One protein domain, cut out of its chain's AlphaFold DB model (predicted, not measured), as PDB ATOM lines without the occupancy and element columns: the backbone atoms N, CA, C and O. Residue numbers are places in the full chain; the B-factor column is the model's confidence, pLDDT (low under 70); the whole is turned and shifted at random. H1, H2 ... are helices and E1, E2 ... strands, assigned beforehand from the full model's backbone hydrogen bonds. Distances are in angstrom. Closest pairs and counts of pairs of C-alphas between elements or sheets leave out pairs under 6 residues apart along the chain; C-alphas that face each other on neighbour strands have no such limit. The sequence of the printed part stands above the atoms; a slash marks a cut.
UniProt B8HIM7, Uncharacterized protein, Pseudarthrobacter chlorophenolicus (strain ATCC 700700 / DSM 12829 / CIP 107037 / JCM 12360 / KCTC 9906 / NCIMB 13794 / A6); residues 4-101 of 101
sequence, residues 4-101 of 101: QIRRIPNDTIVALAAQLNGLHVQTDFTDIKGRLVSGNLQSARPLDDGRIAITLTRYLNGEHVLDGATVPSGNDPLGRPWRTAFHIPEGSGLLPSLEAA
ATOM      1  N   GLN A   4     -25.141 -18.379 -12.998       87.00
ATOM      2  CA  GLN A   4     -24.026 -18.012 -12.144       87.00
ATOM      3  C   GLN A   4     -22.715 -18.401 -12.822       87.00
ATOM      4  O   GLN A   4     -22.542 -19.537 -13.262       87.00
ATOM      5  N   ILE A   5     -21.773 -17.460 -12.888       85.69
ATOM      6  CA  ILE A   5     -20.408 -17.748 -13.327       85.69
ATOM      7  C   ILE A   5     -19.615 -18.189 -12.098       85.69
ATOM      8  O   ILE A   5     -19.514 -17.449 -11.114       85.69
ATOM      9  N   ARG A   6     -19.071 -19.405 -12.138       84.44
ATOM     10  CA  ARG A   6     -18.288 -19.987 -11.043       84.44
ATOM     11  C   ARG A   6     -16.907 -20.366 -11.536       84.44
ATOM     12  O   ARG A   6     -16.784 -21.063 -12.535       84.44
ATOM     13  N   ARG A   7     -15.877 -19.895 -10.834       83.62
ATOM     14  CA  ARG A   7     -14.503 -20.348 -11.063       83.62
ATOM     15  C   ARG A   7     -14.326 -21.692 -10.377       83.62
ATOM     16  O   ARG A   7     -14.682 -21.806  -9.210       83.62
ATOM     17  N   ILE A   8     -13.813 -22.672 -11.106       79.50
ATOM     18  CA  ILE A   8     -13.611 -24.032 -10.614       79.50
ATOM     19  C   ILE A   8     -12.122 -24.358 -10.775       79.50
ATOM     20  O   ILE A   8     -11.608 -24.203 -11.886       79.50
ATOM     21  N   PRO A   9     -11.422 -24.793  -9.710       79.88
ATOM     22  CA  PRO A   9     -10.055 -25.291  -9.830       79.88
ATOM     23  C   PRO A   9      -9.980 -26.443 -10.836       79.88
ATOM     24  O   PRO A   9     -10.867 -27.296 -10.864       79.88
ATOM     25  N   ASN A  10      -8.917 -26.499 -11.642       81.81
ATOM     26  CA  ASN A  10      -8.825 -27.481 -12.726       81.81
ATOM     27  C   ASN A  10      -8.953 -28.931 -12.229       81.81
ATOM     28  O   ASN A  10      -9.620 -29.736 -12.874       81.81
ATOM     29  N   ASP A  11      -8.410 -29.253 -11.055       79.69
ATOM     30  CA  ASP A  11      -8.507 -30.598 -10.462       79.69
ATOM     31  C   ASP A  11      -9.952 -30.990 -10.138       79.69
ATOM     32  O   ASP A  11     -10.383 -32.117 -10.393       79.69
ATOM     33  N   THR A  12     -10.733 -30.028  -9.652       84.69
ATOM     34  CA  THR A  12     -12.159 -30.198  -9.368       84.69
ATOM     35  C   THR A  12     -12.954 -30.451 -10.653       84.69
ATOM     36  O   THR A  12     -13.943 -31.182 -10.625       84.69
ATOM     37  N   ILE A  13     -12.505 -29.933 -11.806       86.12
ATOM     38  CA  ILE A  13     -13.140 -30.211 -13.107       86.12
ATOM     39  C   ILE A  13     -13.094 -31.706 -13.420       86.12
ATOM     40  O   ILE A  13     -14.083 -32.248 -13.902       86.12
ATOM     41  N   VAL A  14     -11.978 -32.386 -13.137       88.31
ATOM     42  CA  VAL A  14     -11.857 -33.835 -13.366       88.31
ATOM     43  C   VAL A  14     -12.810 -34.604 -12.459       88.31
ATOM     44  O   VAL A  14     -13.551 -35.459 -12.940       88.31
ATOM     45  N   ALA A  15     -12.833 -34.272 -11.164       87.88
ATOM     46  CA  ALA A  15     -13.699 -34.935 -10.190       87.88
ATOM     47  C   ALA A  15     -15.193 -34.770 -10.521       87.88
ATOM     48  O   ALA A  15     -15.980 -35.696 -10.329       87.88
ATOM     49  N   LEU A  16     -15.580 -33.609 -11.058       88.62
ATOM     50  CA  LEU A  16     -16.968 -33.267 -11.370       88.62
ATOM     51  C   LEU A  16     -17.295 -33.355 -12.871       88.62
ATOM     52  O   LEU A  16     -18.368 -32.913 -13.286       88.62
ATOM     53  N   ALA A  17     -16.422 -33.935 -13.701       88.50
ATOM     54  CA  ALA A  17     -16.512 -33.858 -15.164       88.50
ATOM     55  C   ALA A  17     -17.865 -34.330 -15.719       88.50
ATOM     56  O   ALA A  17     -18.418 -33.709 -16.626       88.50
ATOM     57  N   ALA A  18     -18.419 -35.407 -15.153       87.88
ATOM     58  CA  ALA A  18     -19.719 -35.939 -15.554       87.88
ATOM     59  C   ALA A  18     -20.866 -34.963 -15.258       87.88
ATOM     60  O   ALA A  18     -21.801 -34.850 -16.045       87.88
ATOM     61  N   GLN A  19     -20.785 -34.246 -14.139       88.25
ATOM     62  CA  GLN A  19     -21.814 -33.302 -13.720       88.25
ATOM     63  C   GLN A  19     -21.680 -31.962 -14.463       88.25
ATOM     64  O   GLN A  19     -22.680 -31.317 -14.757       88.25
ATOM     65  N   LEU A  20     -20.452 -31.557 -14.799       89.31
ATOM     66  CA  LEU A  20     -20.154 -30.348 -15.571       89.31
ATOM     67  C   LEU A  20     -20.391 -30.523 -17.085       89.31
ATOM     68  O   LEU A  20     -20.315 -29.547 -17.832       89.31
ATOM     69  N   ASN A  21     -20.653 -31.747 -17.553       91.38
ATOM     70  CA  ASN A  21     -20.888 -32.050 -18.962       91.38
ATOM     71  C   ASN A  21     -22.051 -31.212 -19.526       91.38
ATOM     72  O   ASN A  21     -23.095 -31.041 -18.899       91.38
ATOM     73  N   GLY A  22     -21.848 -30.651 -20.715       89.88
ATOM     74  CA  GLY A  22     -22.788 -29.786 -21.411       89.88
ATOM     75  C   GLY A  22     -22.776 -28.338 -20.926       89.88
ATOM     76  O   GLY A  22     -23.313 -27.474 -21.622       89.88
ATOM     77  N   LEU A  23     -22.140 -28.020 -19.793       91.81
ATOM     78  CA  LEU A  23     -22.045 -26.641 -19.323       91.81
ATOM     79  C   LEU A  23     -21.040 -25.842 -20.139       91.81
ATOM     80  O   LEU A  23     -19.981 -26.341 -20.525       91.81
ATOM     81  N   HIS A  24     -21.373 -24.574 -20.374       90.62
ATOM     82  CA  HIS A  24     -20.451 -23.663 -21.028       90.62
ATOM     83  C   HIS A  24     -19.291 -23.329 -20.088       90.62
ATOM     84  O   HIS A  24     -19.510 -22.941 -18.938       90.62
ATOM     85  N   VAL A  25     -18.072 -23.449 -20.600       89.06
ATOM     86  CA  VAL A  25     -16.821 -23.165 -19.908       89.06
ATOM     87  C   VAL A  25     -16.018 -22.126 -20.680       89.06
ATOM     88  O   VAL A  25     -15.852 -22.207 -21.900       89.06
ATOM     89  N   GLN A  26     -15.503 -21.148 -19.946       86.38
ATOM     90  CA  GLN A  26     -14.488 -20.209 -20.393       86.38
ATOM     91  C   GLN A  26     -13.187 -20.585 -19.696       86.38
ATOM     92  O   GLN A  26     -13.064 -20.438 -18.479       86.38
ATOM     93  N   THR A  27     -12.234 -21.112 -20.457       79.75
ATOM     94  CA  THR A  27     -10.916 -21.431 -19.908       79.75
ATOM     95  C   THR A  27     -10.024 -20.194 -19.966       79.75
ATOM     96  O   THR A  27     -10.175 -19.336 -20.837       79.75
ATOM     97  N   ASP A  28      -9.083 -20.101 -19.039       77.69
ATOM     98  CA  ASP A  28      -8.018 -19.097 -19.025       77.69
ATOM     99  C   ASP A  28      -6.791 -19.519 -19.850       77.69
ATOM    100  O   ASP A  28      -5.756 -18.854 -19.821       77.69
ATOM    101  N   PHE A  29      -6.920 -20.602 -20.621       76.44
ATOM    102  CA  PHE A  29      -5.848 -21.196 -21.401       76.44
ATOM    103  C   PHE A  29      -6.096 -21.088 -22.897       76.44
ATOM    104  O   PHE A  29      -7.214 -20.890 -23.388       76.44
ATOM    105  N   THR A  30      -5.004 -21.254 -23.628       76.62
ATOM    106  CA  THR A  30      -5.002 -21.297 -25.078       76.62
ATOM    107  C   THR A  30      -4.778 -22.714 -25.589       76.62
ATOM    108  O   THR A  30      -4.124 -23.535 -24.945       76.62
ATOM    109  N   ASP A  31      -5.341 -23.019 -26.755       73.88
ATOM    110  CA  ASP A  31      -5.020 -24.246 -27.478       73.88
ATOM    111  C   ASP A  31      -3.572 -24.211 -28.004       73.88
ATOM    112  O   ASP A  31      -2.859 -23.209 -27.900       73.88
ATOM    113  N   ILE A  32      -3.145 -25.294 -28.657       70.94
ATOM    114  CA  ILE A  32      -1.822 -25.378 -29.297       70.94
ATOM    115  C   ILE A  32      -1.566 -24.297 -30.367       70.94
ATOM    116  O   ILE A  32      -0.437 -24.147 -30.825       70.94
ATOM    117  N   LYS A  33      -2.599 -23.561 -30.797       74.06
ATOM    118  CA  LYS A  33      -2.524 -22.463 -31.771       74.06
ATOM    119  C   LYS A  33      -2.591 -21.085 -31.102       74.06
ATOM    120  O   LYS A  33      -2.668 -20.081 -31.806       74.06
ATOM    121  N   GLY A  34      -2.577 -21.012 -29.769       72.50
ATOM    122  CA  GLY A  34      -2.625 -19.754 -29.026       72.50
ATOM    123  C   GLY A  34      -4.021 -19.124 -28.924       72.50
ATOM    124  O   GLY A  34      -4.130 -17.967 -28.525       72.50
ATOM    125  N   ARG A  35      -5.097 -19.842 -29.267       77.31
ATOM    126  CA  ARG A  35      -6.473 -19.316 -29.216       77.31
ATOM    127  C   ARG A  35      -7.113 -19.626 -27.874       77.31
ATOM    128  O   ARG A  35      -7.052 -20.769 -27.435       77.31
ATOM    129  N   LEU A  36      -7.788 -18.647 -27.267       78.88
ATOM    130  CA  LEU A  36      -8.567 -18.882 -26.048       78.88
ATOM    131  C   LEU A  36      -9.631 -19.958 -26.287       78.88
ATOM    132  O   LEU A  36     -10.389 -19.925 -27.271       78.88
ATOM    133  N   VAL A  37      -9.675 -20.918 -25.370       78.94
ATOM    134  CA  VAL A  37     -10.553 -22.072 -25.491       78.94
ATOM    135  C   VAL A  37     -11.815 -21.847 -24.655       78.94
ATOM    136  O   VAL A  37     -11.767 -21.635 -23.444       78.94
ATOM    137  N   SER A  38     -12.969 -21.891 -25.313       87.06
ATOM    138  CA  SER A  38     -14.285 -21.814 -24.676       87.06
ATOM    139  C   SER A  38     -15.301 -22.641 -25.450       87.06
ATOM    140  O   SER A  38     -15.228 -22.731 -26.675       87.06
ATOM    141  N   GLY A  39     -16.257 -23.251 -24.765       90.31
ATOM    142  CA  GLY A  39     -17.212 -24.167 -25.386       90.31
ATOM    143  C   GLY A  39     -18.069 -24.858 -24.344       90.31
ATOM    144  O   GLY A  39     -18.122 -24.407 -23.207       90.31
ATOM    145  N   ASN A  40     -18.725 -25.947 -24.714       92.88
ATOM    146  CA  ASN A  40     -19.434 -26.792 -23.760       92.88
ATOM    147  C   ASN A  40     -18.549 -27.978 -23.389       92.88
ATOM    148  O   ASN A  40     -17.985 -28.620 -24.278       92.88
ATOM    149  N   LEU A  41     -18.402 -28.251 -22.092       92.25
ATOM    150  CA  LEU A  41     -17.598 -29.373 -21.619       92.25
ATOM    151  C   LEU A  41     -18.199 -30.692 -22.102       92.25
ATOM    152  O   LEU A  41     -19.379 -30.935 -21.895       92.25
ATOM    153  N   GLN A  42     -17.387 -31.562 -22.693       93.25
ATOM    154  CA  GLN A  42     -17.785 -32.937 -22.993       93.25
ATOM    155  C   GLN A  42     -17.152 -33.921 -22.007       93.25
ATOM    156  O   GLN A  42     -17.815 -34.831 -21.517       93.25
ATOM    157  N   SER A  43     -15.866 -33.743 -21.709       92.00
ATOM    158  CA  SER A  43     -15.141 -34.576 -20.751       92.00
ATOM    159  C   SER A  43     -13.884 -33.879 -20.248       92.00
ATOM    160  O   SER A  43     -13.303 -33.056 -20.954       92.00
ATOM    161  N   ALA A  44     -13.422 -34.269 -19.064       91.00
ATOM    162  CA  ALA A  44     -12.097 -33.943 -18.559       91.00
ATOM    163  C   ALA A  44     -11.449 -35.208 -17.988       91.00
ATOM    164  O   ALA A  44     -12.135 -36.025 -17.373       91.00
ATOM    165  N   ARG A  45     -10.146 -35.388 -18.204       91.94
ATOM    166  CA  ARG A  45      -9.382 -36.520 -17.660       91.94
ATOM    167  C   ARG A  45      -7.969 -36.096 -17.263       91.94
ATOM    168  O   ARG A  45      -7.408 -35.229 -17.937       91.94
ATOM    169  N   PRO A  46      -7.376 -36.707 -16.227       91.81
ATOM    170  CA  PRO A  46      -5.987 -36.448 -15.887       91.81
ATOM    171  C   PRO A  46      -5.054 -37.045 -16.950       91.81
ATOM    172  O   PRO A  46      -5.400 -38.015 -17.631       91.81
ATOM    173  N   LEU A  47      -3.879 -36.443 -17.089       89.50
ATOM    174  CA  LEU A  47      -2.731 -36.942 -17.836       89.50
ATOM    175  C   LEU A  47      -1.599 -37.269 -16.857       89.50
ATOM    176  O   LEU A  47      -1.522 -36.698 -15.769       89.50
ATOM    177  N   ASP A  48      -0.694 -38.153 -17.269       88.56
ATOM    178  CA  ASP A  48       0.377 -38.678 -16.410       88.56
ATOM    179  C   ASP A  48       1.441 -37.632 -16.023       88.56
ATOM    180  O   ASP A  48       2.267 -37.872 -15.147       88.56
ATOM    181  N   ASP A  49       1.431 -36.461 -16.662       86.81
ATOM    182  CA  ASP A  49       2.422 -35.396 -16.499       86.81
ATOM    183  C   ASP A  49       1.932 -34.206 -15.655       86.81
ATOM    184  O   ASP A  49       2.492 -33.112 -15.738       86.81
ATOM    185  N   GLY A  50       0.889 -34.399 -14.839       83.44
ATOM    186  CA  GLY A  50       0.330 -33.325 -14.005       83.44
ATOM    187  C   GLY A  50      -0.461 -32.296 -14.818       83.44
ATOM    188  O   GLY A  50      -0.495 -31.104 -14.506       83.44
ATOM    189  N   ARG A  51      -1.075 -32.741 -15.913       86.88
ATOM    190  CA  ARG A  51      -1.996 -31.942 -16.721       86.88
ATOM    191  C   ARG A  51      -3.350 -32.624 -16.809       86.88
ATOM    192  O   ARG A  51      -3.519 -33.785 -16.454       86.88
ATOM    193  N   ILE A  52      -4.334 -31.889 -17.295       87.88
ATOM    194  CA  ILE A  52      -5.704 -32.339 -17.494       87.88
ATOM    195  C   ILE A  52      -6.056 -32.095 -18.953       87.88
ATOM    196  O   ILE A  52      -5.931 -30.982 -19.465       87.88
ATOM    197  N   ALA A  53      -6.505 -33.142 -19.633       88.69
ATOM    198  CA  ALA A  53      -7.079 -33.028 -20.960       88.69
ATOM    199  C   ALA A  53      -8.566 -32.688 -20.835       88.69
ATOM    200  O   ALA A  53      -9.326 -33.447 -20.233       88.69
ATOM    201  N   ILE A  54      -8.970 -31.570 -21.430       88.44
ATOM    202  CA  ILE A  54     -10.353 -31.103 -21.507       88.44
ATOM    203  C   ILE A  54     -10.815 -31.222 -22.958       88.44
ATOM    204  O   ILE A  54     -10.189 -30.677 -23.866       88.44
ATOM    205  N   THR A  55     -11.929 -31.912 -23.172       90.56
ATOM    206  CA  THR A  55     -12.599 -32.007 -24.471       90.56
ATOM    207  C   THR A  55     -13.853 -31.154 -24.444       90.56
ATOM    208  O   THR A  55     -14.671 -31.274 -23.527       90.56
ATOM    209  N   LEU A  56     -14.003 -30.302 -25.451       90.19
ATOM    210  CA  LEU A  56     -15.106 -29.364 -25.582       90.19
ATOM    211  C   LEU A  56     -15.791 -29.526 -26.931       90.19
ATOM    212  O   LEU A  56     -15.142 -29.724 -27.955       90.19
ATOM    213  N   THR A  57     -17.098 -29.308 -26.954       91.19
ATOM    214  CA  THR A  57     -17.815 -29.010 -28.194       91.19
ATOM    215  C   THR A  57     -17.890 -27.500 -28.383       91.19
ATOM    216  O   THR A  57     -18.314 -26.778 -27.475       91.19
ATOM    217  N   ARG A  58     -17.501 -27.013 -29.561       86.06
ATOM    218  CA  ARG A  58     -17.589 -25.601 -29.950       86.06
ATOM    219  C   ARG A  58     -18.352 -25.468 -31.261       86.06
ATOM    220  O   ARG A  58     -18.405 -26.407 -32.049       86.06
ATOM    221  N   TYR A  59     -18.894 -24.281 -31.497       79.38
ATOM    222  CA  TYR A  59     -19.397 -23.887 -32.806       79.38
ATOM    223  C   TYR A  59     -18.423 -22.890 -33.423       79.38
ATOM    224  O   TYR A  59     -18.223 -21.805 -32.876       79.38
ATOM    225  N   LEU A  60     -17.811 -23.252 -34.547       77.06
ATOM    226  CA  LEU A  60     -16.937 -22.372 -35.320       77.06
ATOM    227  C   LEU A  60     -17.451 -22.332 -36.755       77.06
ATOM    228  O   LEU A  60     -17.647 -23.372 -37.369       77.06
ATOM    229  N   ASN A  61     -17.677 -21.128 -37.286       82.50
ATOM    230  CA  ASN A  61     -18.119 -20.911 -38.670       82.50
ATOM    231  C   ASN A  61     -19.376 -21.709 -39.079       82.50
ATOM    232  O   ASN A  61     -19.498 -22.133 -40.221       82.50
ATOM    233  N   GLY A  62     -20.315 -21.906 -38.148       79.94
ATOM    234  CA  GLY A  62     -21.552 -22.655 -38.397       79.94
ATOM    235  C   GLY A  62     -21.424 -24.174 -38.251       79.94
ATOM    236  O   GLY A  62     -22.431 -24.865 -38.367       79.94
ATOM    237  N   GLU A  63     -20.237 -24.692 -37.935       83.81
ATOM    238  CA  GLU A  63     -20.006 -26.123 -37.739       83.81
ATOM    239  C   GLU A  63     -19.723 -26.471 -36.278       83.81
ATOM    240  O   GLU A  63     -19.051 -25.733 -35.548       83.81
ATOM    241  N   HIS A  64     -20.218 -27.639 -35.869       82.56
ATOM    242  CA  HIS A  64     -19.823 -28.267 -34.619       82.56
ATOM    243  C   HIS A  64     -18.432 -28.871 -34.752       82.56
ATOM    244  O   HIS A  64     -18.194 -29.752 -35.574       82.56
ATOM    245  N   VAL A  65     -17.538 -28.454 -33.868       84.50
ATOM    246  CA  VAL A  65     -16.180 -28.978 -33.774       84.50
ATOM    247  C   VAL A  65     -15.912 -29.492 -32.370       84.50
ATOM    248  O   VAL A  65     -16.301 -28.881 -31.372       84.50
ATOM    249  N   LEU A  66     -15.226 -30.629 -32.321       85.44
ATOM    250  CA  LEU A  66     -14.622 -31.154 -31.108       85.44
ATOM    251  C   LEU A  66     -13.238 -30.540 -30.967       85.44
ATOM    252  O   LEU A  66     -12.381 -30.715 -31.831       85.44
ATOM    253  N   ASP A  67     -13.049 -29.798 -29.886       82.81
ATOM    254  CA  ASP A  67     -11.795 -29.139 -29.560       82.81
ATOM    255  C   ASP A  67     -11.210 -29.764 -28.292       82.81
ATOM    256  O   ASP A  67     -11.933 -30.215 -27.398       82.81
ATOM    257  N   GLY A  68      -9.885 -29.818 -28.231       80.06
ATOM    258  CA  GLY A  68      -9.149 -30.409 -27.125       80.06
ATOM    259  C   GLY A  68      -8.149 -29.408 -26.576       80.06
ATOM    260  O   GLY A  68      -7.312 -28.897 -27.317       80.06
ATOM    261  N   ALA A  69      -8.203 -29.161 -25.275       82.75
ATOM    262  CA  ALA A  69      -7.205 -28.379 -24.563       82.75
ATOM    263  C   ALA A  69      -6.485 -29.262 -23.548       82.75
ATOM    264  O   ALA A  69      -7.064 -30.188 -22.982       82.75
ATOM    265  N   THR A  70      -5.210 -28.972 -23.311       85.56
ATOM    266  CA  THR A  70      -4.485 -29.536 -22.174       85.56
ATOM    267  C   THR A  70      -4.150 -28.400 -21.230       85.56
ATOM    268  O   THR A  70      -3.471 -27.457 -21.630       85.56
ATOM    269  N   VAL A  71      -4.638 -28.485 -19.998       82.31
ATOM    270  CA  VAL A  71      -4.453 -27.462 -18.967       82.31
ATOM    271  C   VAL A  71      -3.612 -28.030 -17.824       82.31
ATOM    272  O   VAL A  71      -3.673 -29.236 -17.586       82.31
ATOM    273  N   PRO A  72      -2.810 -27.231 -17.110       83.62
ATOM    274  CA  PRO A  72      -2.126 -27.701 -15.909       83.62
ATOM    275  C   PRO A  72      -3.132 -28.154 -14.842       83.62
ATOM    276  O   PRO A  72      -4.194 -27.541 -14.689       83.62
ATOM    277  N   SER A  73      -2.795 -29.212 -14.103       83.44
ATOM    278  CA  SER A  73      -3.492 -29.555 -12.862       83.44
ATOM    279  C   SER A  73      -3.053 -28.612 -11.732       83.44
ATOM    280  O   SER A  73      -2.048 -27.905 -11.843       83.44
ATOM    281  N   GLY A  74      -3.786 -28.594 -10.626       78.38
ATOM    282  CA  GLY A  74      -3.431 -27.847  -9.424       78.38
ATOM    283  C   GLY A  74      -3.633 -26.340  -9.536       78.38
ATOM    284  O   GLY A  74      -4.625 -25.851 -10.077       78.38
ATOM    285  N   ASN A  75      -2.678 -25.604  -8.972       79.88
ATOM    286  CA  ASN A  75      -2.663 -24.146  -8.929       79.88
ATOM    287  C   ASN A  75      -1.689 -23.567  -9.966       79.88
ATOM    288  O   ASN A  75      -0.810 -24.258 -10.482       79.88
ATOM    289  N   ASP A  76      -1.839 -22.277 -10.251       78.75
ATOM    290  CA  ASP A  76      -0.890 -21.486 -11.023       78.75
ATOM    291  C   ASP A  76       0.483 -21.393 -10.315       78.75
ATOM    292  O   ASP A  76       0.609 -21.747  -9.136       78.75
ATOM    293  N   PRO A  77       1.540 -20.898 -10.991       77.94
ATOM    294  CA  PRO A  77       2.872 -20.766 -10.388       77.94
ATOM    295  C   PRO A  77       2.938 -19.872  -9.136       77.94
ATOM    296  O   PRO A  77       3.939 -19.892  -8.426       77.94
ATOM    297  N   LEU A  78       1.899 -19.074  -8.868       82.25
ATOM    298  CA  LEU A  78       1.767 -18.226  -7.682       82.25
ATOM    299  C   LEU A  78       0.925 -18.895  -6.581       82.25
ATOM    300  O   LEU A  78       0.597 -18.248  -5.585       82.25
ATOM    301  N   GLY A  79       0.560 -20.168  -6.751       77.56
ATOM    302  CA  GLY A  79      -0.243 -20.937  -5.807       77.56
ATOM    303  C   GLY A  79      -1.731 -20.581  -5.817       77.56
ATOM    304  O   GLY A  79      -2.432 -20.916  -4.865       77.56
ATOM    305  N   ARG A  80      -2.233 -19.902  -6.853       76.25
ATOM    306  CA  ARG A  80      -3.650 -19.525  -6.980       76.25
ATOM    307  C   ARG A  80      -4.386 -20.514  -7.883       76.25
ATOM    308  O   ARG A  80      -3.802 -20.968  -8.859       76.25
ATOM    309  N   PRO A  81      -5.670 -20.814  -7.642       72.12
ATOM    310  CA  PRO A  81      -6.442 -21.629  -8.570       72.12
ATOM    311  C   PRO A  81      -6.462 -21.008  -9.968       72.12
ATOM    312  O   PRO A  81      -6.653 -19.792 -10.115       72.12
ATOM    313  N   TRP A  82      -6.304 -21.849 -10.988       77.31
ATOM    314  CA  TRP A  82      -6.512 -21.442 -12.376       77.31
ATOM    315  C   TRP A  82      -7.928 -20.886 -12.570       77.31
ATOM    316  O   TRP A  82      -8.885 -21.282 -11.900       77.31
ATOM    317  N   ARG A  83      -8.074 -19.904 -13.457       74.25
ATOM    318  CA  ARG A  83      -9.283 -19.079 -13.598       74.25
ATOM    319  C   ARG A  83     -10.276 -19.649 -14.609       74.25
ATOM    320  O   ARG A  83     -10.961 -18.878 -15.281       74.25
ATOM    321  N   THR A  84     -10.404 -20.969 -14.690       82.62
ATOM    322  CA  THR A  84     -11.427 -21.595 -15.531       82.62
ATOM    323  C   THR A  84     -12.810 -21.388 -14.914       82.62
ATOM    324  O   THR A  84     -13.020 -21.622 -13.723       82.62
ATOM    325  N   ALA A  85     -13.754 -20.891 -15.711       86.50
ATOM    326  CA  ALA A  85     -15.077 -20.489 -15.251       86.50
ATOM    327  C   ALA A  85     -16.195 -21.231 -15.987       86.50
ATOM    328  O   ALA A  85     -16.187 -21.319 -17.212       86.50
ATOM    329  N   PHE A  86     -17.184 -21.712 -15.240       88.62
ATOM    330  CA  PHE A  86     -18.361 -22.402 -15.758       88.62
ATOM    331  C   PHE A  86     -19.616 -21.555 -15.588       88.62
ATOM    332  O   PHE A  86     -19.793 -20.861 -14.584       88.62
ATOM    333  N   HIS A  87     -20.503 -21.640 -16.573       90.75
ATOM    334  CA  HIS A  87     -21.837 -21.057 -16.538       90.75
ATOM    335  C   HIS A  87     -22.816 -22.080 -15.960       90.75
ATOM    336  O   HIS A  87     -23.159 -23.062 -16.618       90.75
ATOM    337  N   ILE A  88     -23.264 -21.849 -14.728       87.62
ATOM    338  CA  ILE A  88     -24.073 -22.793 -13.956       87.62
ATOM    339  C   ILE A  88     -25.481 -22.223 -13.763       87.62
ATOM    340  O   ILE A  88     -25.616 -21.111 -13.250       87.62
ATOM    341  N   PRO A  89     -26.546 -22.942 -14.149       87.38
ATOM    342  CA  PRO A  89     -27.913 -22.518 -13.857       87.38
ATOM    343  C   PRO A  89     -28.151 -22.394 -12.344       87.38
ATOM    344  O   PRO A  89     -27.749 -23.272 -11.587       87.38
ATOM    345  N   GLU A  90     -28.849 -21.344 -11.903       83.25
ATOM    346  CA  GLU A  90     -29.088 -21.054 -10.474       83.25
ATOM    347  C   GLU A  90     -29.815 -22.182  -9.709       83.25
ATOM    348  O   GLU A  90     -29.641 -22.315  -8.504       83.25
ATOM    349  N   GLY A  91     -30.578 -23.037 -10.397       81.38
ATOM    350  CA  GLY A  91     -31.241 -24.211  -9.807       81.38
ATOM    351  C   GLY A  91     -30.450 -25.521  -9.914       81.38
ATOM    352  O   GLY A  91     -31.027 -26.590  -9.732       81.38
ATOM    353  N   SER A  92     -29.172 -25.474 -10.296       81.88
ATOM    354  CA  SER A  92     -28.396 -26.688 -10.541       81.88
ATOM    355  C   SER A  92     -28.020 -27.406  -9.244       81.88
ATOM    356  O   SER A  92     -27.401 -26.819  -8.356       81.88
ATOM    357  N   GLY A  93     -28.282 -28.716  -9.184       82.56
ATOM    358  CA  GLY A  93     -27.820 -29.597  -8.098       82.56
ATOM    359  C   GLY A  93     -26.292 -29.719  -7.987       82.56
ATOM    360  O   GLY A  93     -25.796 -30.344  -7.057       82.56
ATOM    361  N   LEU A  94     -25.547 -29.106  -8.912       83.75
ATOM    362  CA  LEU A  94     -24.095 -28.934  -8.855       83.75
ATOM    363  C   LEU A  94     -23.630 -27.980  -7.755       83.75
ATOM    364  O   LEU A  94     -22.517 -28.136  -7.263       83.75
ATOM    365  N   LEU A  95     -24.441 -26.978  -7.400       80.81
ATOM    366  CA  LEU A  95     -24.003 -25.894  -6.514       80.81
ATOM    367  C   LEU A  95     -23.478 -26.399  -5.156       80.81
ATOM    368  O   LEU A  95     -22.369 -26.008  -4.802       80.81
ATOM    369  N   PRO A  96     -24.143 -27.343  -4.456       81.56
ATOM    370  CA  PRO A  96     -23.613 -27.899  -3.209       81.56
ATOM    371  C   PRO A  96     -22.263 -28.614  -3.370       81.56
ATOM    372  O   PRO A  96     -21.421 -28.551  -2.481       81.56
ATOM    373  N   SER A  97     -22.033 -29.282  -4.508       79.06
ATOM    374  CA  SER A  97     -20.763 -29.983  -4.772       79.06
ATOM    375  C   SER A  97     -19.614 -29.010  -5.043       79.06
ATOM    376  O   SER A  97     -18.462 -29.345  -4.798       79.06
ATOM    377  N   LEU A  98     -19.927 -27.807  -5.529       76.06
ATOM    378  CA  LEU A  98     -18.952 -26.746  -5.791       76.06
ATOM    379  C   LEU A  98     -18.663 -25.872  -4.573       76.06
ATOM    380  O   LEU A  98     -17.619 -25.239  -4.530       76.06
ATOM    381  N   GLU A  99     -19.575 -25.816  -3.606       75.75
ATOM    382  CA  GLU A  99     -19.346 -25.144  -2.322       75.75
ATOM    383  C   GLU A  99     -18.504 -25.996  -1.359       75.75
ATOM    384  O   GLU A  99     -17.861 -25.455  -0.463       75.75
ATOM    385  N   ALA A 100     -18.510 -27.320  -1.539       69.12
ATOM    386  CA  ALA A 100     -17.772 -28.271  -0.708       69.12
ATOM    387  C   ALA A 100     -16.351 -28.596  -1.214       69.12
ATOM    388  O   ALA A 100     -15.603 -29.262  -0.495       69.12
ATOM    389  N   ALA A 101     -16.007 -28.181  -2.438       61.91
ATOM    390  CA  ALA A 101     -14.734 -28.457  -3.113       61.91
ATOM    391  C   ALA A 101     -13.797 -27.243  -3.084       61.91
ATOM    392  O   ALA A 101     -12.571 -27.466  -2.975       61.91
TER     393      ALA A 101
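AT A GLANCE: This is residues 4 to 101 of the 101 residues of an uncharacterized protein of Pseudarthrobacter chlorophenolicus (strain ATCC 700700 / DSM 12829 / CIP 107037 / JCM 12360 / KCTC 9906 / NCIMB 13794 / A6) (UniProt B8HIM7). One strongly twisted six-stranded sheet folds back on itself, E3 being the hinge: the leaf E1 E6 E2 is partly face to face with the long hairpin E4 E5. The short helices H1 and H2 pack near the hinge, while H3 only grazes the sheet near the end of the printed part. The 98 printed residues hold six named strands and three named helices, in the order E1 H1 H2 E2 E3 E4 E5 E6 H3. The sheet runs E1 E6 E2 E3 E4 E5, antiparallel throughout, and the class is mixed, helices and strands. The whole is compact, with a radius of gyration of the C-alphas of 13.0 A and spans of 37 by 33 by 21 A.

HOW THE PARTS SIT: Edge strand E1, residues 4 to 7, is the antiparallel neighbour of E6, residues 85 to 89; N 6 and O 86 are 2.9 A apart, within hydrogen-bond range. H1, residues 10 to 15, is on the sheet at a height of 7.1 A; its closest C-alphas to E3, residues 36 to 47, are those of Val 14 and Ala 44, 5.2 A apart. H1 runs across the strands, at 75 degrees on the local plane to E4, residues 51 to 60, and lies only just over E4, with 3 of its 6 C-alphas falling on it. H2, residues 17 to 20, is on the sheet at a height of 6.4 A, over none of its strands. H1 and H2 are close but not clearly touching, Ile 13 and Leu 20 having the closest C-alphas at 7.4 A. E1, H1, H2 and E2, residues 24 to 30, make a split strand-helix-strand unit, two strands running the same way with helices between and E6 between them in the sheet; its crossover is right-handed. E2, E3, E4 and E5, residues 63 to 72, form a meander, each strand the antiparallel neighbour of the one before. E3 bends by 113 degrees at residue 40, pairing with E2 over residues 36 to 40 and with E4 over 40 to 47. Pairs within hydrogen-bond range include N 25 and O 39 at 2.8 A, N 45 and O 53 at 2.9 A, N 56 and O 67 at 2.8 A, and N 87 and O 24 at 2.9 A. H3, residues 95 to 99, only grazes the sheet with residues 95 to 98. Every O i to N i+4 pair is within range in H3, 1 of 2 in H1, and H2 is too short for one.

IN THESE COORDINATES: E1 begins at C-alpha 4, (-24.026, -18.012, -12.144). From first to last C-alpha, E2 measures 16.1 A, E3 20.7 A, E4 25.7 A, E5 28.3 A and E6 13.1 A. E5 ends at C-alpha 72, (-2.126, -27.701, -15.909), and H3 at C-alpha 99, (-19.346, -25.144, -2.322).

THE WHOLE: The two C-alphas farthest apart, those of Gly 62 and Gly 79, are 39.0 A apart. The printed part has no cut, and its one long link is E5 to E6, residues 73 to 84. The mean pLDDT of the printed part is 83.5; residues 100 to 101 are under 70.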